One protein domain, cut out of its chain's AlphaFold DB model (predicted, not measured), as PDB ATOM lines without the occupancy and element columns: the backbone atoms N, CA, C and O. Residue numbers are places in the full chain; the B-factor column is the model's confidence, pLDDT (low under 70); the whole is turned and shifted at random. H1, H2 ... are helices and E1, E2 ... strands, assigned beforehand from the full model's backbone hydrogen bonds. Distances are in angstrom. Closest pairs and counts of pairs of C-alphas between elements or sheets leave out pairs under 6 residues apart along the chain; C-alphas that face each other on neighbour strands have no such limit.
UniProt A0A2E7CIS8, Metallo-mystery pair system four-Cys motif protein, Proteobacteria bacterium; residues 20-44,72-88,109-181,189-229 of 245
ATOM      1  N   LEU A  20      -5.620  30.211 -31.790       96.31
ATOM      2  CA  LEU A  20      -6.964  30.059 -31.252       96.31
ATOM      3  C   LEU A  20      -6.957  29.213 -29.979       96.31
ATOM      4  O   LEU A  20      -6.467  28.078 -29.963       96.31
ATOM      5  N   LYS A  21      -7.531  29.761 -28.909       95.62
ATOM      6  CA  LYS A  21      -7.641  29.123 -27.600       95.62
ATOM      7  C   LYS A  21      -9.087  29.076 -27.124       95.62
ATOM      8  O   LYS A  21      -9.868  30.010 -27.305       95.62
ATOM      9  N   LEU A  22      -9.412  27.998 -26.422       93.50
ATOM     10  CA  LEU A  22     -10.561  27.923 -25.529       93.50
ATOM     11  C   LEU A  22     -10.011  27.778 -24.112       93.50
ATOM     12  O   LEU A  22      -9.351  26.785 -23.786       93.50
ATOM     13  N   ASN A  23     -10.190  28.822 -23.298       89.38
ATOM     14  CA  ASN A  23      -9.450  28.997 -22.051       89.38
ATOM     15  C   ASN A  23      -7.928  28.899 -22.286       89.38
ATOM     16  O   ASN A  23      -7.339  29.780 -22.910       89.38
ATOM     17  N   LYS A  24      -7.276  27.837 -21.791       89.00
ATOM     18  CA  LYS A  24      -5.819  27.616 -21.916       89.00
ATOM     19  C   LYS A  24      -5.442  26.556 -22.954       89.00
ATOM     20  O   LYS A  24      -4.259  26.268 -23.123       89.00
ATOM     21  N   LYS A  25      -6.423  25.934 -23.605       94.44
ATOM     22  CA  LYS A  25      -6.209  24.832 -24.550       94.44
ATOM     23  C   LYS A  25      -6.314  25.349 -25.975       94.44
ATOM     24  O   LYS A  25      -7.107  26.249 -26.243       94.44
ATOM     25  N   SER A  26      -5.517  24.787 -26.879       95.12
ATOM     26  CA  SER A  26      -5.688  25.023 -28.313       95.12
ATOM     27  C   SER A  26      -7.078  24.574 -28.737       95.12
ATOM     28  O   SER A  26      -7.533  23.524 -28.294       95.12
ATOM     29  N   PHE A  27      -7.748  25.377 -29.557       96.06
ATOM     30  CA  PHE A  27      -9.081  25.072 -30.058       96.06
ATOM     31  C   PHE A  27      -9.019  24.931 -31.577       96.06
ATOM     32  O   PHE A  27      -8.559  25.841 -32.260       96.06
ATOM     33  N   SER A  28      -9.409  23.765 -32.087       95.12
ATOM     34  CA  SER A  28      -9.274  23.394 -33.498       95.12
ATOM     35  C   SER A  28     -10.441  22.516 -33.951       95.12
ATOM     36  O   SER A  28     -11.309  22.139 -33.162       95.12
ATOM     37  N   CYS A  29     -10.450  22.174 -35.236       94.88
ATOM     38  CA  CYS A  29     -11.498  21.381 -35.868       94.88
ATOM     39  C   CYS A  29     -11.483  19.888 -35.488       94.88
ATOM     40  O   CYS A  29     -12.462  19.175 -35.742       94.88
ATOM     41  N   SER A  30     -10.375  19.397 -34.920       91.69
ATOM     42  CA  SER A  30     -10.112  17.961 -34.768       91.69
ATOM     43  C   SER A  30     -10.655  17.355 -33.474       91.69
ATOM     44  O   SER A  30     -10.987  16.171 -33.461       91.69
ATOM     45  N   GLU A  31     -10.734  18.127 -32.389       90.94
ATOM     46  CA  GLU A  31     -11.103  17.603 -31.073       90.94
ATOM     47  C   GLU A  31     -12.034  18.531 -30.293       90.94
ATOM     48  O   GLU A  31     -12.010  19.753 -30.441       90.94
ATOM     49  N   ALA A  32     -12.864  17.924 -29.442       94.38
ATOM     50  CA  ALA A  32     -13.702  18.671 -28.523       94.38
ATOM     51  C   ALA A  32     -12.869  19.166 -27.339       94.38
ATOM     52  O   ALA A  32     -12.218  18.387 -26.639       94.38
ATOM     53  N   VAL A  33     -12.953  20.460 -27.064       95.69
ATOM     54  CA  VAL A  33     -12.311  21.109 -25.929       95.69
ATOM     55  C   VAL A  33     -13.413  21.588 -25.003       95.69
ATOM     56  O   VAL A  33     -14.273  22.364 -25.402       95.69
ATOM     57  N   GLU A  34     -13.422  21.084 -23.767       93.25
ATOM     58  CA  GLU A  34     -14.421  21.475 -22.754       93.25
ATOM     59  C   GLU A  34     -15.875  21.311 -23.239       93.25
ATOM     60  O   GLU A  34     -16.749  22.115 -22.931       93.25
ATOM     61  N   GLY A  35     -16.126  20.248 -24.009       92.81
ATOM     62  CA  GLY A  35     -17.453  19.923 -24.527       92.81
ATOM     63  C   GLY A  35     -17.836  20.638 -25.823       92.81
ATOM     64  O   GLY A  35     -18.955  20.444 -26.277       92.81
ATOM     65  N   TRP A  36     -16.936  21.412 -26.441       94.00
ATOM     66  CA  TRP A  36     -17.194  22.136 -27.690       94.00
ATOM     67  C   TRP A  36     -16.207  21.759 -28.790       94.00
ATOM     68  O   TRP A  36     -15.015  21.633 -28.530       94.00
ATOM     69  N   THR A  37     -16.678  21.634 -30.029       95.00
ATOM     70  CA  THR A  37     -15.843  21.510 -31.232       95.00
ATOM     71  C   THR A  37     -15.960  22.762 -32.092       95.00
ATOM     72  O   THR A  37     -17.048  23.334 -32.213       95.00
ATOM     73  N   LEU A  38     -14.857  23.175 -32.713       96.56
ATOM     74  CA  LEU A  38     -14.834  24.292 -33.653       96.56
ATOM     75  C   LEU A  38     -15.434  23.871 -34.997       96.56
ATOM     76  O   LEU A  38     -15.022  22.861 -35.549       96.56
ATOM     77  N   THR A  39     -16.360  24.645 -35.555       95.75
ATOM     78  CA  THR A  39     -16.920  24.370 -36.893       95.75
ATOM     79  C   THR A  39     -16.570  25.434 -37.932       95.75
ATOM     80  O   THR A  39     -16.623  25.142 -39.123       95.75
ATOM     81  N   ASP A  40     -16.204  26.645 -37.505       97.06
ATOM     82  CA  ASP A  40     -15.635  27.709 -38.344       97.06
ATOM     83  C   ASP A  40     -14.970  28.742 -37.422       97.06
ATOM     84  O   ASP A  40     -15.535  29.074 -36.377       97.06
ATOM     85  N   PHE A  41     -13.809  29.285 -37.781       97.50
ATOM     86  CA  PHE A  41     -13.380  30.559 -37.211       97.50
ATOM     87  C   PHE A  41     -12.491  31.336 -38.168       97.50
ATOM     88  O   PHE A  41     -11.362  30.949 -38.470       97.50
ATOM     89  N   ARG A  42     -13.019  32.476 -38.600       98.12
ATOM     90  CA  ARG A  42     -12.392  33.392 -39.538       98.12
ATOM     91  C   ARG A  42     -12.684  34.823 -39.163       98.12
ATOM     92  O   ARG A  42     -13.806  35.149 -38.768       98.12
ATOM     93  N   PHE A  43     -11.711  35.704 -39.355       98.31
ATOM     94  CA  PHE A  43     -11.949  37.132 -39.200       98.31
ATOM     95  C   PHE A  43     -11.027  37.997 -40.046       98.31
ATOM     96  O   PHE A  43      -9.885  37.642 -40.340       98.31
ATOM     97  N   PHE A  44     -11.543  39.160 -40.435       98.69
ATOM     98  CA  PHE A  44     -10.764  40.161 -41.149       98.69
ATOM     99  C   PHE A  44      -9.989  41.053 -40.186       98.69
ATOM    100  O   PHE A  44     -10.509  41.453 -39.147       98.69
ATOM    101  N   ASP A  72      -7.694  32.727 -40.821       98.19
ATOM    102  CA  ASP A  72      -8.465  31.507 -41.004       98.19
ATOM    103  C   ASP A  72      -7.887  30.372 -40.161       98.19
ATOM    104  O   ASP A  72      -6.699  30.057 -40.277       98.19
ATOM    105  N   PHE A  73      -8.724  29.812 -39.287       97.50
ATOM    106  CA  PHE A  73      -8.394  28.747 -38.337       97.50
ATOM    107  C   PHE A  73      -9.220  27.482 -38.574       97.50
ATOM    108  O   PHE A  73      -9.033  26.503 -37.849       97.50
ATOM    109  N   GLU A  74     -10.141  27.501 -39.537       95.19
ATOM    110  CA  GLU A  74     -10.838  26.294 -39.950       95.19
ATOM    111  C   GLU A  74     -10.030  25.615 -41.057       95.19
ATOM    112  O   GLU A  74      -9.583  26.267 -41.991       95.19
ATOM    113  N   ASP A  75      -9.734  24.327 -40.892       95.06
ATOM    114  CA  ASP A  75      -8.795  23.600 -41.754       95.06
ATOM    115  C   ASP A  75      -9.489  22.613 -42.703       95.06
ATOM    116  O   ASP A  75      -8.847  21.718 -43.264       95.06
ATOM    117  N   GLY A  76     -10.812  22.730 -42.859       94.31
ATOM    118  CA  GLY A  76     -11.604  21.802 -43.660       94.31
ATOM    119  C   GLY A  76     -11.653  20.365 -43.116       94.31
ATOM    120  O   GLY A  76     -12.181  19.476 -43.788       94.31
ATOM    121  N   THR A  77     -11.093  20.086 -41.930       94.69
ATOM    122  CA  THR A  77     -11.043  18.740 -41.338       94.69
ATOM    123  C   THR A  77     -12.030  18.574 -40.188       94.69
ATOM    124  O   THR A  77     -12.598  19.537 -39.681       94.69
ATOM    125  N   GLY A  78     -12.250  17.326 -39.759       93.69
ATOM    126  CA  GLY A  78     -13.047  17.017 -38.570       93.69
ATOM    127  C   GLY A  78     -14.416  17.702 -38.580       93.69
ATOM    128  O   GLY A  78     -15.238  17.469 -39.467       93.69
ATOM    129  N   SER A  79     -14.653  18.550 -37.582       93.94
ATOM    130  CA  SER A  79     -15.904  19.302 -37.430       93.94
ATOM    131  C   SER A  79     -16.014  20.558 -38.312       93.94
ATOM    132  O   SER A  79     -17.115  21.085 -38.468       93.94
ATOM    133  N   CYS A  80     -14.933  20.957 -38.984       95.25
ATOM    134  CA  CYS A  80     -14.886  22.008 -40.006       95.25
ATOM    135  C   CYS A  80     -15.031  21.453 -41.436       95.25
ATOM    136  O   CYS A  80     -14.599  22.080 -42.393       95.25
ATOM    137  N   SER A  81     -15.642  20.280 -41.626       91.88
ATOM    138  CA  SER A  81     -15.682  19.565 -42.918       91.88
ATOM    139  C   SER A  81     -16.315  20.314 -44.103       91.88
ATOM    140  O   SER A  81     -16.167  19.883 -45.244       91.88
ATOM    141  N   ASN A  82     -17.014  21.425 -43.855       85.00
ATOM    142  CA  ASN A  82     -17.582  22.301 -44.888       85.00
ATOM    143  C   ASN A  82     -16.693  23.515 -45.219       85.00
ATOM    144  O   ASN A  82     -17.156  24.444 -45.884       85.00
ATOM    145  N   GLY A  83     -15.474  23.545 -44.691       86.75
ATOM    146  CA  GLY A  83     -14.551  24.662 -44.795       86.75
ATOM    147  C   GLY A  83     -13.397  24.447 -45.780       86.75
ATOM    148  O   GLY A  83     -13.447  23.567 -46.646       86.75
ATOM    149  N   ASP A  84     -12.377  25.291 -45.680       88.00
ATOM    150  CA  ASP A  84     -11.239  25.376 -46.588       88.00
ATOM    151  C   ASP A  84     -10.046  24.543 -46.079       88.00
ATOM    152  O   ASP A  84      -9.620  24.634 -44.938       88.00
ATOM    153  N   SER A  85      -9.406  23.756 -46.953       89.56
ATOM    154  CA  SER A  85      -8.237  22.938 -46.560       89.56
ATOM    155  C   SER A  85      -6.957  23.741 -46.294       89.56
ATOM    156  O   SER A  85      -5.928  23.179 -45.913       89.56
ATOM    157  N   LYS A  86      -6.981  25.050 -46.558       93.94
ATOM    158  CA  LYS A  86      -5.860  25.962 -46.334       93.94
ATOM    159  C   LYS A  86      -6.257  26.964 -45.267       93.94
ATOM    160  O   LYS A  86      -7.267  27.629 -45.419       93.94
ATOM    161  N   ILE A  87      -5.374  27.140 -44.293       96.25
ATOM    162  CA  ILE A  87      -5.522  28.110 -43.208       96.25
ATOM    163  C   ILE A  87      -4.616  29.325 -43.406       96.25
ATOM    164  O   ILE A  87      -3.641  29.278 -44.167       96.25
ATOM    165  N   ASN A  88      -4.892  30.388 -42.654       98.12
ATOM    166  CA  ASN A  88      -3.998  31.525 -42.498       98.12
ATOM    167  C   ASN A  88      -4.031  32.045 -41.060       98.12
ATOM    168  O   ASN A  88      -4.883  32.843 -40.693       98.12
ATOM    169  N   VAL A 109     -13.599  44.851 -42.210       98.06
ATOM    170  CA  VAL A 109     -13.237  45.383 -43.534       98.06
ATOM    171  C   VAL A 109     -13.493  46.894 -43.564       98.06
ATOM    172  O   VAL A 109     -14.598  47.296 -43.182       98.06
ATOM    173  N   PRO A 110     -12.551  47.748 -44.022       96.94
ATOM    174  CA  PRO A 110     -12.766  49.191 -44.166       96.94
ATOM    175  C   PRO A 110     -14.051  49.509 -44.939       96.94
ATOM    176  O   PRO A 110     -14.429  48.763 -45.840       96.94
ATOM    177  N   PHE A 111     -14.753  50.587 -44.580       95.38
ATOM    178  CA  PHE A 111     -16.092  50.872 -45.119       95.38
ATOM    179  C   PHE A 111     -16.126  50.936 -46.653       95.38
ATOM    180  O   PHE A 111     -16.998  50.324 -47.271       95.38
ATOM    181  N   ASP A 112     -15.118  51.571 -47.251       94.62
ATOM    182  CA  ASP A 112     -14.937  51.707 -48.699       94.62
ATOM    183  C   ASP A 112     -14.669  50.374 -49.422       94.62
ATOM    184  O   ASP A 112     -14.773  50.296 -50.644       94.62
ATOM    185  N   GLN A 113     -14.346  49.313 -48.679       95.75
ATOM    186  CA  GLN A 113     -14.166  47.957 -49.199       95.75
ATOM    187  C   GLN A 113     -15.271  46.989 -48.746       95.75
ATOM    188  O   GLN A 113     -15.394  45.910 -49.321       95.75
ATOM    189  N   ASN A 114     -16.085  47.347 -47.745       96.06
ATOM    190  CA  ASN A 114     -17.028  46.421 -47.110       96.06
ATOM    191  C   ASN A 114     -18.192  46.004 -48.022       96.06
ATOM    192  O   ASN A 114     -18.702  44.900 -47.906       96.06
ATOM    193  N   HIS A 115     -18.611  46.880 -48.926       94.81
ATOM    194  CA  HIS A 115     -19.764  46.652 -49.806       94.81
ATOM    195  C   HIS A 115     -19.321  46.380 -51.250       94.81
ATOM    196  O   HIS A 115     -20.116  46.415 -52.189       94.81
ATOM    197  N   ALA A 116     -18.018  46.144 -51.441       89.38
ATOM    198  CA  ALA A 116     -17.449  45.851 -52.741       89.38
ATOM    199  C   ALA A 116     -17.968  44.512 -53.277       89.38
ATOM    200  O   ALA A 116     -18.320  43.603 -52.530       89.38
ATOM    201  N   ASN A 117     -17.974  44.375 -54.603       90.50
ATOM    202  CA  ASN A 117     -18.450  43.165 -55.250       90.50
ATOM    203  C   ASN A 117     -17.481  41.989 -55.050       90.50
ATOM    204  O   ASN A 117     -16.408  42.006 -55.664       90.50
ATOM    205  N   PRO A 118     -17.857  40.934 -54.299       90.88
ATOM    206  CA  PRO A 118     -16.948  39.832 -54.000       90.88
ATOM    207  C   PRO A 118     -16.579  39.010 -55.244       90.88
ATOM    208  O   PRO A 118     -15.491  38.446 -55.298       90.88
ATOM    209  N   VAL A 119     -17.417  38.994 -56.289       92.19
ATOM    210  CA  VAL A 119     -17.135  38.287 -57.555       92.19
ATOM    211  C   VAL A 119     -16.028  38.981 -58.360       92.19
ATOM    212  O   VAL A 119     -15.356  38.344 -59.166       92.19
ATOM    213  N   LYS A 120     -15.823  40.287 -58.146       92.62
ATOM    214  CA  LYS A 120     -14.780  41.084 -58.816       92.62
ATOM    215  C   LYS A 120     -13.580  41.386 -57.913       92.62
ATOM    216  O   LYS A 120     -12.611  41.976 -58.383       92.62
ATOM    217  N   ALA A 121     -13.659  41.044 -56.630       92.06
ATOM    218  CA  ALA A 121     -12.628  41.360 -55.656       92.06
ATOM    219  C   ALA A 121     -11.422  40.412 -55.767       92.06
ATOM    220  O   ALA A 121     -11.533  39.264 -56.196       92.06
ATOM    221  N   ASN A 122     -10.258  40.885 -55.323       92.81
ATOM    222  CA  ASN A 122      -9.105  40.020 -55.070       92.81
ATOM    223  C   ASN A 122      -9.260  39.299 -53.721       92.81
ATOM    224  O   ASN A 122     -10.105  39.659 -52.896       92.81
ATOM    225  N   GLY A 123      -8.424  38.286 -53.471       95.06
ATOM    226  CA  GLY A 123      -8.289  37.735 -52.124       95.06
ATOM    227  C   GLY A 123      -7.822  38.814 -51.131       95.06
ATOM    228  O   GLY A 123      -7.010  39.661 -51.512       95.06
ATOM    229  N   PRO A 124      -8.341  38.831 -49.891       96.81
ATOM    230  CA  PRO A 124      -9.268  37.849 -49.315       96.81
ATOM    231  C   PRO A 124     -10.763  38.151 -49.540       96.81
ATOM    232  O   PRO A 124     -11.617  37.309 -49.272       96.81
ATOM    233  N   LEU A 125     -11.104  39.325 -50.074       97.19
ATOM    234  CA  LEU A 125     -12.486  39.806 -50.219       97.19
ATOM    235  C   LEU A 125     -13.322  39.029 -51.258       97.19
ATOM    236  O   LEU A 125     -14.538  39.182 -51.323       97.19
ATOM    237  N   ARG A 126     -12.717  38.143 -52.050       95.56
ATOM    238  CA  ARG A 126     -13.462  37.200 -52.902       95.56
ATOM    239  C   ARG A 126     -14.067  36.002 -52.160       95.56
ATOM    240  O   ARG A 126     -14.765  35.204 -52.781       95.56
ATOM    241  N   ASN A 127     -13.767  35.816 -50.870       94.38
ATOM    242  CA  ASN A 127     -14.310  34.698 -50.099       94.38
ATOM    243  C   ASN A 127     -15.821  34.901 -49.874       94.38
ATOM    244  O   ASN A 127     -16.247  35.647 -48.993       94.38
ATOM    245  N   MET A 128     -16.637  34.213 -50.679       93.50
ATOM    246  CA  MET A 128     -18.100  34.314 -50.634       93.50
ATOM    247  C   MET A 128     -18.697  33.843 -49.307       93.50
ATOM    248  O   MET A 128     -19.763  34.312 -48.920       93.50
ATOM    249  N   SER A 129     -18.020  32.948 -48.587       93.88
ATOM    250  CA  SER A 129     -18.486  32.461 -47.287       93.88
ATOM    251  C   SER A 129     -18.391  33.547 -46.199       93.88
ATOM    252  O   SER A 129     -19.214  33.601 -45.277       93.88
ATOM    253  N   MET A 130     -17.454  34.484 -46.384       96.81
ATOM    254  CA  MET A 130     -17.279  35.686 -45.573       96.81
ATOM    255  C   MET A 130     -18.105  36.875 -46.071       96.81
ATOM    256  O   MET A 130     -18.170  37.892 -45.393       96.81
ATOM    257  N   HIS A 131     -18.785  36.783 -47.214       96.06
ATOM    258  CA  HIS A 131     -19.734  37.804 -47.657       96.06
ATOM    259  C   HIS A 131     -21.122  37.529 -47.058       96.06
ATOM    260  O   HIS A 131     -21.535  36.372 -46.926       96.06
ATOM    261  N   TRP A 132     -21.847  38.567 -46.641       92.69
ATOM    262  CA  TRP A 132     -23.188  38.424 -46.069       92.69
ATOM    263  C   TRP A 132     -24.267  38.769 -47.088       92.69
ATOM    264  O   TRP A 132     -25.071  37.919 -47.461       92.69
ATOM    265  N   SER A 133     -24.277  40.010 -47.560       92.00
ATOM    266  CA  SER A 133     -25.193  40.501 -48.584       92.00
ATOM    267  C   SER A 133     -24.591  41.751 -49.217       92.00
ATOM    268  O   SER A 133     -23.721  42.376 -48.626       92.00
ATOM    269  N   TRP A 134     -25.079  42.154 -50.388       87.25
ATOM    270  CA  TRP A 134     -24.590  43.365 -51.055       87.25
ATOM    271  C   TRP A 134     -24.722  44.619 -50.185       87.25
ATOM    272  O   TRP A 134     -23.816  45.442 -50.129       87.25
ATOM    273  N   ARG A 135     -25.842  44.737 -49.464       88.69
ATOM    274  CA  ARG A 135     -26.142  45.910 -48.637       88.69
ATOM    275  C   ARG A 135     -25.458  45.876 -47.271       88.69
ATOM    276  O   ARG A 135     -25.098  46.925 -46.764       88.69
ATOM    277  N   THR A 136     -25.311  44.699 -46.671       89.12
ATOM    278  CA  THR A 136     -24.661  44.506 -45.356       89.12
ATOM    279  C   THR A 136     -23.133  44.459 -45.486       89.12
ATOM    280  O   THR A 136     -22.399  44.846 -44.577       89.12
ATOM    281  N   GLY A 137     -22.648  43.973 -46.628       95.44
ATOM    282  CA  GLY A 137     -21.239  43.749 -46.906       95.44
ATOM    283  C   GLY A 137     -20.715  42.418 -46.370       95.44
ATOM    284  O   GLY A 137     -21.384  41.378 -46.450       95.44
ATOM    285  N   TYR A 138     -19.493  42.439 -45.840       97.69
ATOM    286  CA  TYR A 138     -18.801  41.263 -45.318       97.69
ATOM    287  C   TYR A 138     -19.141  40.970 -43.855       97.69
ATOM    288  O   TYR A 138     -19.387  41.860 -43.042       97.69
ATOM    289  N   LYS A 139     -19.062  39.685 -43.507       97.94
ATOM    290  CA  LYS A 139     -18.896  39.216 -42.137       97.94
ATOM    291  C   LYS A 139     -17.451  39.507 -41.722       97.94
ATOM    292  O   LYS A 139     -16.517  38.982 -42.313       97.94
ATOM    293  N   PHE A 140     -17.255  40.356 -40.726       97.88
ATOM    294  CA  PHE A 140     -15.969  40.648 -40.098       97.88
ATOM    295  C   PHE A 140     -15.450  39.493 -39.262       97.88
ATOM    296  O   PHE A 140     -14.248  39.256 -39.265       97.88
ATOM    297  N   ILE A 141     -16.353  38.788 -38.582       97.81
ATOM    298  CA  ILE A 141     -16.078  37.534 -37.886       97.81
ATOM    299  C   ILE A 141     -17.114  36.523 -38.352       97.81
ATOM    300  O   ILE A 141     -18.313  36.813 -38.368       97.81
ATOM    301  N   ARG A 142     -16.644  35.328 -38.687       97.12
ATOM    302  CA  ARG A 142     -17.457  34.128 -38.798       97.12
ATOM    303  C   ARG A 142     -16.921  33.134 -37.784       97.12
ATOM    304  O   ARG A 142     -15.759  32.763 -37.844       97.12
ATOM    305  N   PHE A 143     -17.753  32.755 -36.829       96.12
ATOM    306  CA  PHE A 143     -17.423  31.754 -35.828       96.12
ATOM    307  C   PHE A 143     -18.556  30.743 -35.733       96.12
ATOM    308  O   PHE A 143     -19.728  31.115 -35.734       96.12
ATOM    309  N   GLY A 144     -18.194  29.476 -35.639       94.56
ATOM    310  CA  GLY A 144     -19.094  28.367 -35.421       94.56
ATOM    311  C   GLY A 144     -18.492  27.415 -34.400       94.56
ATOM    312  O   GLY A 144     -17.305  27.087 -34.460       94.56
ATOM    313  N   ALA A 145     -19.318  26.948 -33.474       94.19
ATOM    314  CA  ALA A 145     -18.975  25.855 -32.584       94.19
ATOM    315  C   ALA A 145     -20.195  24.984 -32.312       94.19
ATOM    316  O   ALA A 145     -21.337  25.442 -32.389       94.19
ATOM    317  N   LYS A 146     -19.946  23.727 -31.960       91.88
ATOM    318  CA  LYS A 146     -20.983  22.758 -31.623       91.88
ATOM    319  C   LYS A 146     -20.637  22.052 -30.320       91.88
ATOM    320  O   LYS A 146     -19.489  21.648 -30.153       91.88
ATOM    321  N   ASN A 147     -21.592  21.919 -29.406       90.81
ATOM    322  CA  ASN A 147     -21.381  21.141 -28.187       90.81
ATOM    323  C   ASN A 147     -21.662  19.645 -28.402       90.81
ATOM    324  O   ASN A 147     -22.169  19.225 -29.449       90.81
ATOM    325  N   LEU A 148     -21.304  18.824 -27.414       90.00
ATOM    326  CA  LEU A 148     -21.481  17.370 -27.473       90.00
ATOM    327  C   LEU A 148     -22.960  16.947 -27.480       90.00
ATOM    328  O   LEU A 148     -23.287  15.878 -27.992       90.00
ATOM    329  N   GLU A 149     -23.851  17.796 -26.972       88.25
ATOM    330  CA  GLU A 149     -25.305  17.619 -26.971       88.25
ATOM    331  C   GLU A 149     -25.939  17.929 -28.339       88.25
ATOM    332  O   GLU A 149     -27.096  17.593 -28.594       88.25
ATOM    333  N   GLY A 150     -25.167  18.517 -29.258       85.69
ATOM    334  CA  GLY A 150     -25.566  18.793 -30.633       85.69
ATOM    335  C   GLY A 150     -26.032  20.225 -30.896       85.69
ATOM    336  O   GLY A 150     -26.322  20.559 -32.048       85.69
ATOM    337  N   GLU A 151     -26.061  21.075 -29.875       86.19
ATOM    338  CA  GLU A 151     -26.389  22.493 -29.980       86.19
ATOM    339  C   GLU A 151     -25.248  23.247 -30.661       86.19
ATOM    340  O   GLU A 151     -24.068  22.951 -30.474       86.19
ATOM    341  N   SER A 152     -25.600  24.224 -31.494       88.00
ATOM    342  CA  SER A 152     -24.630  25.002 -32.266       88.00
ATOM    343  C   SER A 152     -24.707  26.473 -31.891       88.00
ATOM    344  O   SER A 152     -25.794  27.040 -31.818       88.00
ATOM    345  N   LEU A 153     -23.548  27.101 -31.725       90.25
ATOM    346  CA  LEU A 153     -23.410  28.545 -31.633       90.25
ATOM    347  C   LEU A 153     -22.786  29.049 -32.930       90.25
ATOM    348  O   LEU A 153     -21.692  28.627 -33.292       90.25
ATOM    349  N   ASN A 154     -23.462  29.981 -33.595       91.75
ATOM    350  CA  ASN A 154     -22.919  30.691 -34.748       91.75
ATOM    351  C   ASN A 154     -22.812  32.175 -34.417       91.75
ATOM    352  O   ASN A 154     -23.719  32.748 -33.824       91.75
ATOM    353  N   VAL A 155     -21.718  32.807 -34.808       94.06
ATOM    354  CA  VAL A 155     -21.531  34.251 -34.698       94.06
ATOM    355  C   VAL A 155     -21.117  34.767 -36.062       94.06
ATOM    356  O   VAL A 155     -20.053  34.428 -36.577       94.06
ATOM    357  N   HIS A 156     -21.966  35.604 -36.639       95.75
ATOM    358  CA  HIS A 156     -21.675  36.390 -37.822       95.75
ATOM    359  C   HIS A 156     -21.683  37.856 -37.408       95.75
ATOM    360  O   HIS A 156     -22.744  38.443 -37.196       95.75
ATOM    361  N   LEU A 157     -20.488  38.429 -37.265       95.75
ATOM    362  CA  LEU A 157     -20.311  39.850 -36.984       95.75
ATOM    363  C   LEU A 157     -20.127  40.615 -38.298       95.75
ATOM    364  O   LEU A 157     -19.326  40.182 -39.111       95.75
ATOM    365  N   GLY A 158     -20.779  41.753 -38.497       95.75
ATOM    366  CA  GLY A 158     -20.652  42.631 -39.660       95.75
ATOM    367  C   GLY A 158     -21.399  43.948 -39.438       95.75
ATOM    368  O   GLY A 158     -22.046  44.131 -38.405       95.75
ATOM    369  N   SER A 159     -21.299  44.882 -40.386       94.75
ATOM    370  CA  SER A 159     -22.060  46.138 -40.327       94.75
ATOM    371  C   SER A 159     -23.567  45.886 -40.442       94.75
ATOM    372  O   SER A 159     -23.985  45.003 -41.183       94.75
ATOM    373  N   THR A 160     -24.397  46.669 -39.751       93.12
ATOM    374  CA  THR A 160     -25.865  46.545 -39.790       93.12
ATOM    375  C   THR A 160     -26.546  47.911 -39.874       93.12
ATOM    376  O   THR A 160     -25.931  48.961 -39.669       93.12
ATOM    377  N   GLY A 161     -27.824  47.921 -40.270       91.50
ATOM    378  CA  GLY A 161     -28.555  49.168 -40.522       91.50
ATOM    379  C   GLY A 161     -27.963  49.988 -41.675       91.50
ATOM    380  O   GLY A 161     -27.907  51.211 -41.594       91.50
ATOM    381  N   CYS A 162     -27.459  49.326 -42.719       93.50
ATOM    382  CA  CYS A 162     -26.863  49.993 -43.874       93.50
ATOM    383  C   CYS A 162     -27.913  50.698 -44.745       93.50
ATOM    384  O   CYS A 162     -28.990  50.152 -45.019       93.50
ATOM    385  N   VAL A 163     -27.599  51.916 -45.179       93.25
ATOM    386  CA  VAL A 163     -28.452  52.840 -45.937       93.25
ATOM    387  C   VAL A 163     -27.766  53.196 -47.256       93.25
ATOM    388  O   VAL A 163     -26.546  53.338 -47.305       93.25
ATOM    389  N   GLY A 164     -28.558  53.311 -48.319       91.62
ATOM    390  CA  GLY A 164     -28.095  53.525 -49.690       91.62
ATOM    391  C   GLY A 164     -28.549  52.415 -50.635       91.62
ATOM    392  O   GLY A 164     -29.308  51.510 -50.253       91.62
ATOM    393  N   GLU A 165     -28.074  52.495 -51.873       87.56
ATOM    394  CA  GLU A 165     -28.324  51.502 -52.915       87.56
ATOM    395  C   GLU A 165     -27.399  50.289 -52.750       87.56
ATOM    396  O   GLU A 165     -26.317  50.377 -52.178       87.56
ATOM    397  N   MET A 166     -27.787  49.124 -53.279       80.88
ATOM    398  CA  MET A 166     -26.991  47.890 -53.117       80.88
ATOM    399  C   MET A 166     -25.567  47.989 -53.682       80.88
ATOM    400  O   MET A 166     -24.682  47.269 -53.232       80.88
ATOM    401  N   THR A 167     -25.357  48.833 -54.691       79.88
ATOM    402  CA  THR A 167     -24.042  49.074 -55.305       79.88
ATOM    403  C   THR A 167     -23.375  50.355 -54.812       79.88
ATOM    404  O   THR A 167     -22.269  50.649 -55.251       79.88
ATOM    405  N   ASP A 168     -24.056  51.121 -53.958       88.12
ATOM    406  CA  ASP A 168     -23.624  52.432 -53.478       88.12
ATOM    407  C   ASP A 168     -24.173  52.658 -52.061       88.12
ATOM    408  O   ASP A 168     -25.118  53.413 -51.825       88.12
ATOM    409  N   VAL A 169     -23.641  51.878 -51.117       94.06
ATOM    410  CA  VAL A 169     -24.006  51.980 -49.702       94.06
ATOM    411  C   VAL A 169     -23.299  53.195 -49.113       94.06
ATOM    412  O   VAL A 169     -22.071  53.249 -49.073       94.06
ATOM    413  N   GLU A 170     -24.077  54.154 -48.624       93.81
ATOM    414  CA  GLU A 170     -23.581  55.452 -48.166       93.81
ATOM    415  C   GLU A 170     -23.030  55.385 -46.740       93.81
ATOM    416  O   GLU A 170     -21.975  55.941 -46.438       93.81
ATOM    417  N   HIS A 171     -23.751  54.706 -45.844       92.94
ATOM    418  CA  HIS A 171     -23.355  54.514 -44.450       92.94
ATOM    419  C   HIS A 171     -24.084  53.324 -43.824       92.94
ATOM    420  O   HIS A 171     -25.088  52.840 -44.342       92.94
ATOM    421  N   CYS A 172     -23.605  52.874 -42.664       92.62
ATOM    422  CA  CYS A 172     -24.326  51.936 -41.809       92.62
ATOM    423  C   CYS A 172     -24.512  52.543 -40.427       92.62
ATOM    424  O   CYS A 172     -23.559  53.082 -39.867       92.62
ATOM    425  N   ILE A 173     -25.729  52.438 -39.883       90.56
ATOM    426  CA  ILE A 173     -26.055  52.924 -38.533       90.56
ATOM    427  C   ILE A 173     -25.117  52.276 -37.506       90.56
ATOM    428  O   ILE A 173     -24.638  52.943 -36.589       90.56
ATOM    429  N   TYR A 174     -24.809  50.990 -37.696       90.69
ATOM    430  CA  TYR A 174     -23.895  50.240 -36.848       90.69
ATOM    431  C   TYR A 174     -22.735  49.701 -37.687       90.69
ATOM    432  O   TYR A 174     -22.880  48.693 -38.382       90.69
ATOM    433  N   PRO A 175     -21.564  50.355 -37.652       91.31
ATOM    434  CA  PRO A 175     -20.429  49.895 -38.434       91.31
ATOM    435  C   PRO A 175     -19.862  48.574 -37.900       91.31
ATOM    436  O   PRO A 175     -19.417  47.777 -38.714       91.31
ATOM    437  N   ASN A 176     -19.925  48.331 -36.580       92.19
ATOM    438  CA  ASN A 176     -19.508  47.103 -35.877       92.19
ATOM    439  C   ASN A 176     -18.042  46.681 -36.109       92.19
ATOM    440  O   ASN A 176     -17.731  45.491 -36.131       92.19
ATOM    441  N   ARG A 177     -17.124  47.644 -36.269       92.44
ATOM    442  CA  ARG A 177     -15.678  47.381 -36.387       92.44
ATOM    443  C   ARG A 177     -15.014  47.516 -35.023       92.44
ATOM    444  O   ARG A 177     -15.002  48.601 -34.447       92.44
ATOM    445  N   ALA A 178     -14.467  46.421 -34.507       92.00
ATOM    446  CA  ALA A 178     -13.800  46.429 -33.209       92.00
ATOM    447  C   ALA A 178     -12.362  46.931 -33.360       92.00
ATOM    448  O   ALA A 178     -11.614  46.390 -34.173       92.00
ATOM    449  N   LYS A 179     -11.963  47.938 -32.577       91.88
ATOM    450  CA  LYS A 179     -10.603  48.501 -32.618       91.88
ATOM    451  C   LYS A 179      -9.719  47.860 -31.567       91.88
ATOM    452  O   LYS A 179      -9.894  48.163 -30.397       91.88
ATOM    453  N   VAL A 180      -8.769  47.024 -31.956       92.06
ATOM    454  CA  VAL A 180      -7.840  46.328 -31.060       92.06
ATOM    455  C   VAL A 180      -6.599  47.178 -30.800       92.06
ATOM    456  O   VAL A 180      -6.040  47.771 -31.720       92.06
ATOM    457  N   LYS A 181      -6.139  47.185 -29.545       92.62
ATOM    458  CA  LYS A 181      -4.851  47.747 -29.130       92.62
ATOM    459  C   LYS A 181      -4.143  46.799 -28.167       92.62
ATOM    460  O   LYS A 181      -4.572  46.655 -27.024       92.62
ATOM    461  N   LYS A 189       6.095  35.699 -30.423       94.62
ATOM    462  CA  LYS A 189       4.976  35.033 -29.754       94.62
ATOM    463  C   LYS A 189       3.694  35.244 -30.538       94.62
ATOM    464  O   LYS A 189       3.438  36.323 -31.064       94.62
ATOM    465  N   ALA A 190       2.874  34.201 -30.585       96.19
ATOM    466  CA  ALA A 190       1.547  34.324 -31.152       96.19
ATOM    467  C   ALA A 190       0.648  35.169 -30.243       96.19
ATOM    468  O   ALA A 190       0.674  35.015 -29.020       96.19
ATOM    469  N   ILE A 191      -0.179  36.001 -30.865       95.31
ATOM    470  CA  ILE A 191      -1.309  36.662 -30.218       95.31
ATOM    471  C   ILE A 191      -2.388  35.602 -29.978       95.31
ATOM    472  O   ILE A 191      -2.809  34.898 -30.900       95.31
ATOM    473  N   LEU A 192      -2.837  35.467 -28.738       94.81
ATOM    474  CA  LEU A 192      -3.812  34.468 -28.330       94.81
ATOM    475  C   LEU A 192      -5.228  35.009 -28.496       94.81
ATOM    476  O   LEU A 192      -5.554  36.093 -28.023       94.81
ATOM    477  N   ILE A 193      -6.088  34.223 -29.136       94.81
ATOM    478  CA  ILE A 193      -7.508  34.518 -29.318       94.81
ATOM    479  C   ILE A 193      -8.310  33.625 -28.379       94.81
ATOM    480  O   ILE A 193      -8.262  32.402 -28.494       94.81
ATOM    481  N   HIS A 194      -9.066  34.227 -27.469       92.56
ATOM    482  CA  HIS A 194      -9.772  33.530 -26.396       92.56
ATOM    483  C   HIS A 194     -11.277  33.413 -26.683       92.56
ATOM    484  O   HIS A 194     -12.044  34.365 -26.514       92.56
ATOM    485  N   MET A 195     -11.721  32.216 -27.085       92.38
ATOM    486  CA  MET A 195     -13.121  31.945 -27.454       92.38
ATOM    487  C   MET A 195     -14.044  31.661 -26.264       92.38
ATOM    488  O   MET A 195     -15.265  31.632 -26.433       92.38
ATOM    489  N   ASP A 196     -13.511  31.502 -25.049       89.19
ATOM    490  CA  ASP A 196     -14.315  31.276 -23.836       89.19
ATOM    491  C   ASP A 196     -15.315  32.408 -23.585       89.19
ATOM    492  O   ASP A 196     -16.406  32.187 -23.066       89.19
ATOM    493  N   ARG A 197     -14.988  33.622 -24.028       83.25
ATOM    494  CA  ARG A 197     -15.855  34.797 -23.906       83.25
ATOM    495  C   ARG A 197     -17.070  34.742 -24.821       83.25
ATOM    496  O   ARG A 197     -18.096  35.324 -24.489       83.25
ATOM    497  N   PHE A 198     -16.964  34.033 -25.941       87.44
ATOM    498  CA  PHE A 198     -18.080  33.822 -26.858       87.44
ATOM    499  C   PHE A 198     -18.896  32.608 -26.404       87.44
ATOM    500  O   PHE A 198     -20.122  32.639 -26.426       87.44
ATOM    501  N   LEU A 199     -18.218  31.549 -25.952       87.12
ATOM    502  CA  LEU A 199     -18.851  30.270 -25.637       87.12
ATOM    503  C   LEU A 199     -19.472  30.213 -24.243       87.12
ATOM    504  O   LEU A 199     -20.596  29.735 -24.110       87.12
ATOM    505  N   PHE A 200     -18.813  30.748 -23.219       86.00
ATOM    506  CA  PHE A 200     -19.184  30.542 -21.814       86.00
ATOM    507  C   PHE A 200     -19.716  31.792 -21.110       86.00
ATOM    508  O   PHE A 200     -19.926  31.775 -19.896       86.00
ATOM    509  N   ALA A 201     -19.959  32.883 -21.836       80.50
ATOM    510  CA  ALA A 201     -20.648  34.028 -21.255       80.50
ATOM    511  C   ALA A 201     -22.050  33.621 -20.754       80.50
ATOM    512  O   ALA A 201     -22.771  32.955 -21.505       80.50
ATOM    513  N   PRO A 202     -22.456  34.010 -19.530       70.25
ATOM    514  CA  PRO A 202     -23.765  33.652 -18.987       70.25
ATOM    515  C   PRO A 202     -24.898  34.108 -19.912       70.25
ATOM    516  O   PRO A 202     -25.035  35.302 -20.163       70.25
ATOM    517  N   ARG A 203     -25.681  33.156 -20.428       73.00
ATOM    518  CA  ARG A 203     -26.866  33.383 -21.268       73.00
ATOM    519  C   ARG A 203     -27.749  32.141 -21.269       73.00
ATOM    520  O   ARG A 203     -27.246  31.046 -21.013       73.00
ATOM    521  N   ASP A 204     -29.033  32.309 -21.558       67.31
ATOM    522  CA  ASP A 204     -29.914  31.169 -21.793       67.31
ATOM    523  C   ASP A 204     -29.584  30.563 -23.165       67.31
ATOM    524  O   ASP A 204     -29.607  31.247 -24.189       67.31
ATOM    525  N   LEU A 205     -29.220  29.280 -23.193       61.34
ATOM    526  CA  LEU A 205     -28.906  28.585 -24.442       61.34
ATOM    527  C   LEU A 205     -30.156  28.423 -25.324       61.34
ATOM    528  O   LEU A 205     -30.022  28.345 -26.545       61.34
ATOM    529  N   ALA A 206     -31.363  28.448 -24.743       63.22
ATOM    530  CA  ALA A 206     -32.616  28.426 -25.496       63.22
ATOM    531  C   ALA A 206     -32.799  29.679 -26.374       63.22
ATOM    532  O   ALA A 206     -33.420  29.599 -27.439       63.22
ATOM    533  N   ASP A 207     -32.198  30.805 -25.979       63.50
ATOM    534  CA  ASP A 207     -32.225  32.055 -26.743       63.50
ATOM    535  C   ASP A 207     -31.249  32.036 -27.934       63.50
ATOM    536  O   ASP A 207     -31.358  32.845 -28.853       63.50
ATOM    537  N   LEU A 208     -30.331  31.062 -27.998       62.34
ATOM    538  CA  LEU A 208     -29.317  30.946 -29.054       62.34
ATOM    539  C   LEU A 208     -29.817  30.277 -30.332       62.34
ATOM    540  O   LEU A 208     -28.998  29.845 -31.144       62.34
ATOM    541  N   LYS A 209     -31.134  30.208 -30.558       58.91
ATOM    542  CA  LYS A 209     -31.715  29.510 -31.719       58.91
ATOM    543  C   LYS A 209     -31.086  29.938 -33.059       58.91
ATOM    544  O   LYS A 209     -31.102  29.153 -34.005       58.91
ATOM    545  N   TRP A 210     -30.485  31.133 -33.116       66.06
ATOM    546  CA  TRP A 210     -29.745  31.661 -34.268       66.06
ATOM    547  C   TRP A 210     -28.317  32.154 -33.961       66.06
ATOM    548  O   TRP A 210     -27.622  32.588 -34.879       66.06
ATOM    549  N   GLY A 211     -27.845  32.047 -32.715       86.12
ATOM    550  CA  GLY A 211     -26.554  32.592 -32.281       86.12
ATOM    551  C   GLY A 211     -26.510  34.128 -32.295       86.12
ATOM    552  O   GLY A 211     -27.460  34.757 -31.855       86.12
ATOM    553  N   CYS A 212     -25.420  34.733 -32.774       91.50
ATOM    554  CA  CYS A 212     -25.307  36.183 -32.963       91.50
ATOM    555  C   CYS A 212     -25.238  36.540 -34.449       91.50
ATOM    556  O   CYS A 212     -24.301  36.139 -35.141       91.50
ATOM    557  N   MET A 213     -26.178  37.363 -34.915       92.81
ATOM    558  CA  MET A 213     -26.231  37.857 -36.294       92.81
ATOM    559  C   MET A 213     -26.024  39.377 -36.381       92.81
ATOM    560  O   MET A 213     -26.641  40.022 -37.211       92.81
ATOM    561  N   SER A 214     -25.115  39.939 -35.572       92.38
ATOM    562  CA  SER A 214     -24.762  41.381 -35.530       92.38
ATOM    563  C   SER A 214     -25.852  42.342 -35.068       92.38
ATOM    564  O   SER A 214     -25.658  43.566 -35.091       92.38
ATOM    565  N   GLU A 215     -26.967  41.799 -34.601       86.38
ATOM    566  CA  GLU A 215     -28.115  42.590 -34.212       86.38
ATOM    567  C   GLU A 215     -27.917  43.080 -32.785       86.38
ATOM    568  O   GLU A 215     -27.655  42.318 -31.860       86.38
ATOM    569  N   ARG A 216     -27.974  44.401 -32.622       79.56
ATOM    570  CA  ARG A 216     -27.518  45.068 -31.401       79.56
ATOM    571  C   ARG A 216     -28.326  44.705 -30.161       79.56
ATOM    572  O   ARG A 216     -27.757  44.632 -29.077       79.56
ATOM    573  N   ASP A 217     -29.623  44.501 -30.342       80.94
ATOM    574  CA  ASP A 217     -30.553  44.161 -29.266       80.94
ATOM    575  C   ASP A 217     -30.828  42.646 -29.205       80.94
ATOM    576  O   ASP A 217     -31.720  42.205 -28.483       80.94
ATOM    577  N   ASP A 218     -30.062  41.843 -29.955       84.31
ATOM    578  CA  ASP A 218     -30.095  40.386 -29.868       84.31
ATOM    579  C   ASP A 218     -29.287  39.924 -28.646       84.31
ATOM    580  O   ASP A 218     -28.080  40.171 -28.532       84.31
ATOM    581  N   VAL A 219     -29.952  39.215 -27.734       83.50
ATOM    582  CA  VAL A 219     -29.341  38.636 -26.528       83.50
ATOM    583  C   VAL A 219     -28.195  37.672 -26.859       83.50
ATOM    584  O   VAL A 219     -27.242  37.556 -26.089       83.50
ATOM    585  N   GLY A 220     -28.225  37.033 -28.034       85.06
ATOM    586  CA  GLY A 220     -27.138  36.196 -28.531       85.06
ATOM    587  C   GLY A 220     -25.869  36.984 -28.874       85.06
ATOM    588  O   GLY A 220     -24.769  36.430 -28.812       85.06
ATOM    589  N   CYS A 221     -25.990  38.278 -29.191       89.00
ATOM    590  CA  CYS A 221     -24.873  39.147 -29.562       89.00
ATOM    591  C   CYS A 221     -24.233  39.902 -28.398       89.00
ATOM    592  O   CYS A 221     -23.076  40.312 -28.525       89.00
ATOM    593  N   GLU A 222     -24.917  40.057 -27.262       87.25
ATOM    594  CA  GLU A 222     -24.386  40.809 -26.117       87.25
ATOM    595  C   GLU A 222     -22.987  40.318 -25.676       87.25
ATOM    596  O   GLU A 222     -22.075  41.151 -25.569       87.25
ATOM    597  N   PRO A 223     -22.731  39.002 -25.497       86.94
ATOM    598  CA  PRO A 223     -21.398  38.512 -25.148       86.94
ATOM    599  C   PRO A 223     -20.319  38.849 -26.172       86.94
ATOM    600  O   PRO A 223     -19.205  39.226 -25.802       86.94
ATOM    601  N   VAL A 224     -20.656  38.720 -27.456       89.62
ATOM    602  CA  VAL A 224     -19.746  38.970 -28.578       89.62
ATOM    603  C   VAL A 224     -19.361  40.443 -28.598       89.62
ATOM    604  O   VAL A 224     -18.180  40.779 -28.648       89.62
ATOM    605  N   PHE A 225     -20.346  41.334 -28.488       89.94
ATOM    606  CA  PHE A 225     -20.120  42.777 -28.512       89.94
ATOM    607  C   PHE A 225     -19.299  43.219 -27.307       89.94
ATOM    608  O   PHE A 225     -18.331  43.960 -27.463       89.94
ATOM    609  N   LYS A 226     -19.610  42.694 -26.119       87.81
ATOM    610  CA  LYS A 226     -18.838  42.956 -24.904       87.81
ATOM    611  C   LYS A 226     -17.387  42.487 -25.026       87.81
ATOM    612  O   LYS A 226     -16.482  43.235 -24.667       87.81
ATOM    613  N   ALA A 227     -17.154  41.278 -25.537       88.44
ATOM    614  CA  ALA A 227     -15.809  40.729 -25.722       88.44
ATOM    615  C   ALA A 227     -14.976  41.530 -26.740       88.44
ATOM    616  O   ALA A 227     -13.756  41.620 -26.608       88.44
ATOM    617  N   LEU A 228     -15.648  42.136 -27.719       89.19
ATOM    618  CA  LEU A 228     -15.058  42.971 -28.762       89.19
ATOM    619  C   LEU A 228     -15.117  44.471 -28.455       89.19
ATOM    620  O   LEU A 228     -14.858  45.266 -29.351       89.19
ATOM    621  N   GLY A 229     -15.499  44.873 -27.237       86.62
ATOM    622  CA  GLY A 229     -15.612  46.280 -26.833       86.62
ATOM    623  C   GLY A 229     -16.543  47.133 -27.709       86.62
ATOM    624  O   GLY A 229     -16.378  48.350 -27.771       86.62
TER     625      GLY A 229
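This is residues 20 to 44, 72 to 88, 109 to 181 and 189 to 229 of the 245 residues of the protein "Metallo-mystery pair system four-Cys motif protein" of Proteobacteria bacterium (UniProt A0A2E7CIS8). A long, twisted wall has E4 between E2 and E5, with short E3 beside the first residues of E4; at one end E5 runs on into E6, and the hairpin of E6 and E7 prolongs the wall. Toward one face of it lie the short parallel pair E1 and E9 and the small helices H2 and H4, with long loops elsewhere, among them residues 72 to 88 and 115 to 130. The printed part has 156 residues, with four named helices and nine named strands, which follow each other along the chain as E1, E2, H1, E3, E4, E5, E6, E7, E8, E9, H2, H3 and H4; in the branched sheet E4 has three neighbours, E2, E3 and E5, each antiparallel to it. The class is mixed, helices and strands, though under half of the residues, 72 of 156, are in named elements. The whole is compact, with a radius of gyration of the C-alphas of 15.7 A and spans of 44 by 34 by 32 A.

Begin at E4, residues 137 to 147, which bends by 55 degrees at residue 140. On one side of it look for E2, residues 36 to 44, beside residues 140 to 147, and E3, residues 131 to 133, beside residues 137 to 139; on the other side is E5, residues 152 to 158. E3, E4 and E5 form a meander, each strand the antiparallel neighbour of the one before. Between E2 and E4, N 39 and O 144 are 2.8 A apart, within hydrogen-bond range; so are N 132 and O 137 of E3 and E4, at 2.9 A, and N 143 and O 155 of E4 and E5, at 2.9 A. Past residue 159, E6, residues 160 to 165, forms a hairpin with E7, residues 168 to 174, where N 163 and O 171 are 2.8 A apart. H1, residues 111 to 114, only grazes the branched sheet; its closest C-alpha pair with E4 is Asn 114 and Gly 137, 5.0 A. H2, residues 196 to 199, also only grazes the sheet. H2 touches H4, residues 222 to 227, closest at the C-alphas of Phe 198 and Val 224, 5.7 A. H4 is not on the sheet, but only just, with 4 pairs of C-alphas within 10 A. H3, residues 205 to 208, is only just on the sheet, with 5 such pairs, and only grazes it. E1, residues 20 to 22, is the parallel neighbour of E9, residues 191 to 194, with N 21 and O 193 2.8 A apart. E8, residues 178 to 181, pairs with no named strand and is apart from E7. In H4 every O i to N i+4 pair is within hydrogen-bond range; H1, H2 and H3 are too short for such a pair.

Find C-alpha 137 at (-21.239, 43.749, -46.906); from there E4 runs 29.4 A to C-alpha 147 at (-21.381, 21.141, -28.187). E2 covers 23.4 A and bends by 60 degrees at residue 39. E5 covers 19.5 A, E7 16.8 A and E6 14.2 A. E1 begins at C-alpha 20, (-6.964, 30.059, -31.252), and H4 ends at C-alpha 227, (-15.809, 40.729, -25.722).

The two C-alphas farthest apart are those of Lys 24 and Glu 165, 45.1 A. Look for three cuts: C-alphas 44 and 72 are 9.0 A apart, 88 and 109 are 16.7 A apart, and 181 and 189 are 16.1 A apart. The links E1 to E2, H1 to E3 and H3 to H4 are long. The mean pLDDT of the printed part is 90.6, and residues 204 to 210 are under 70.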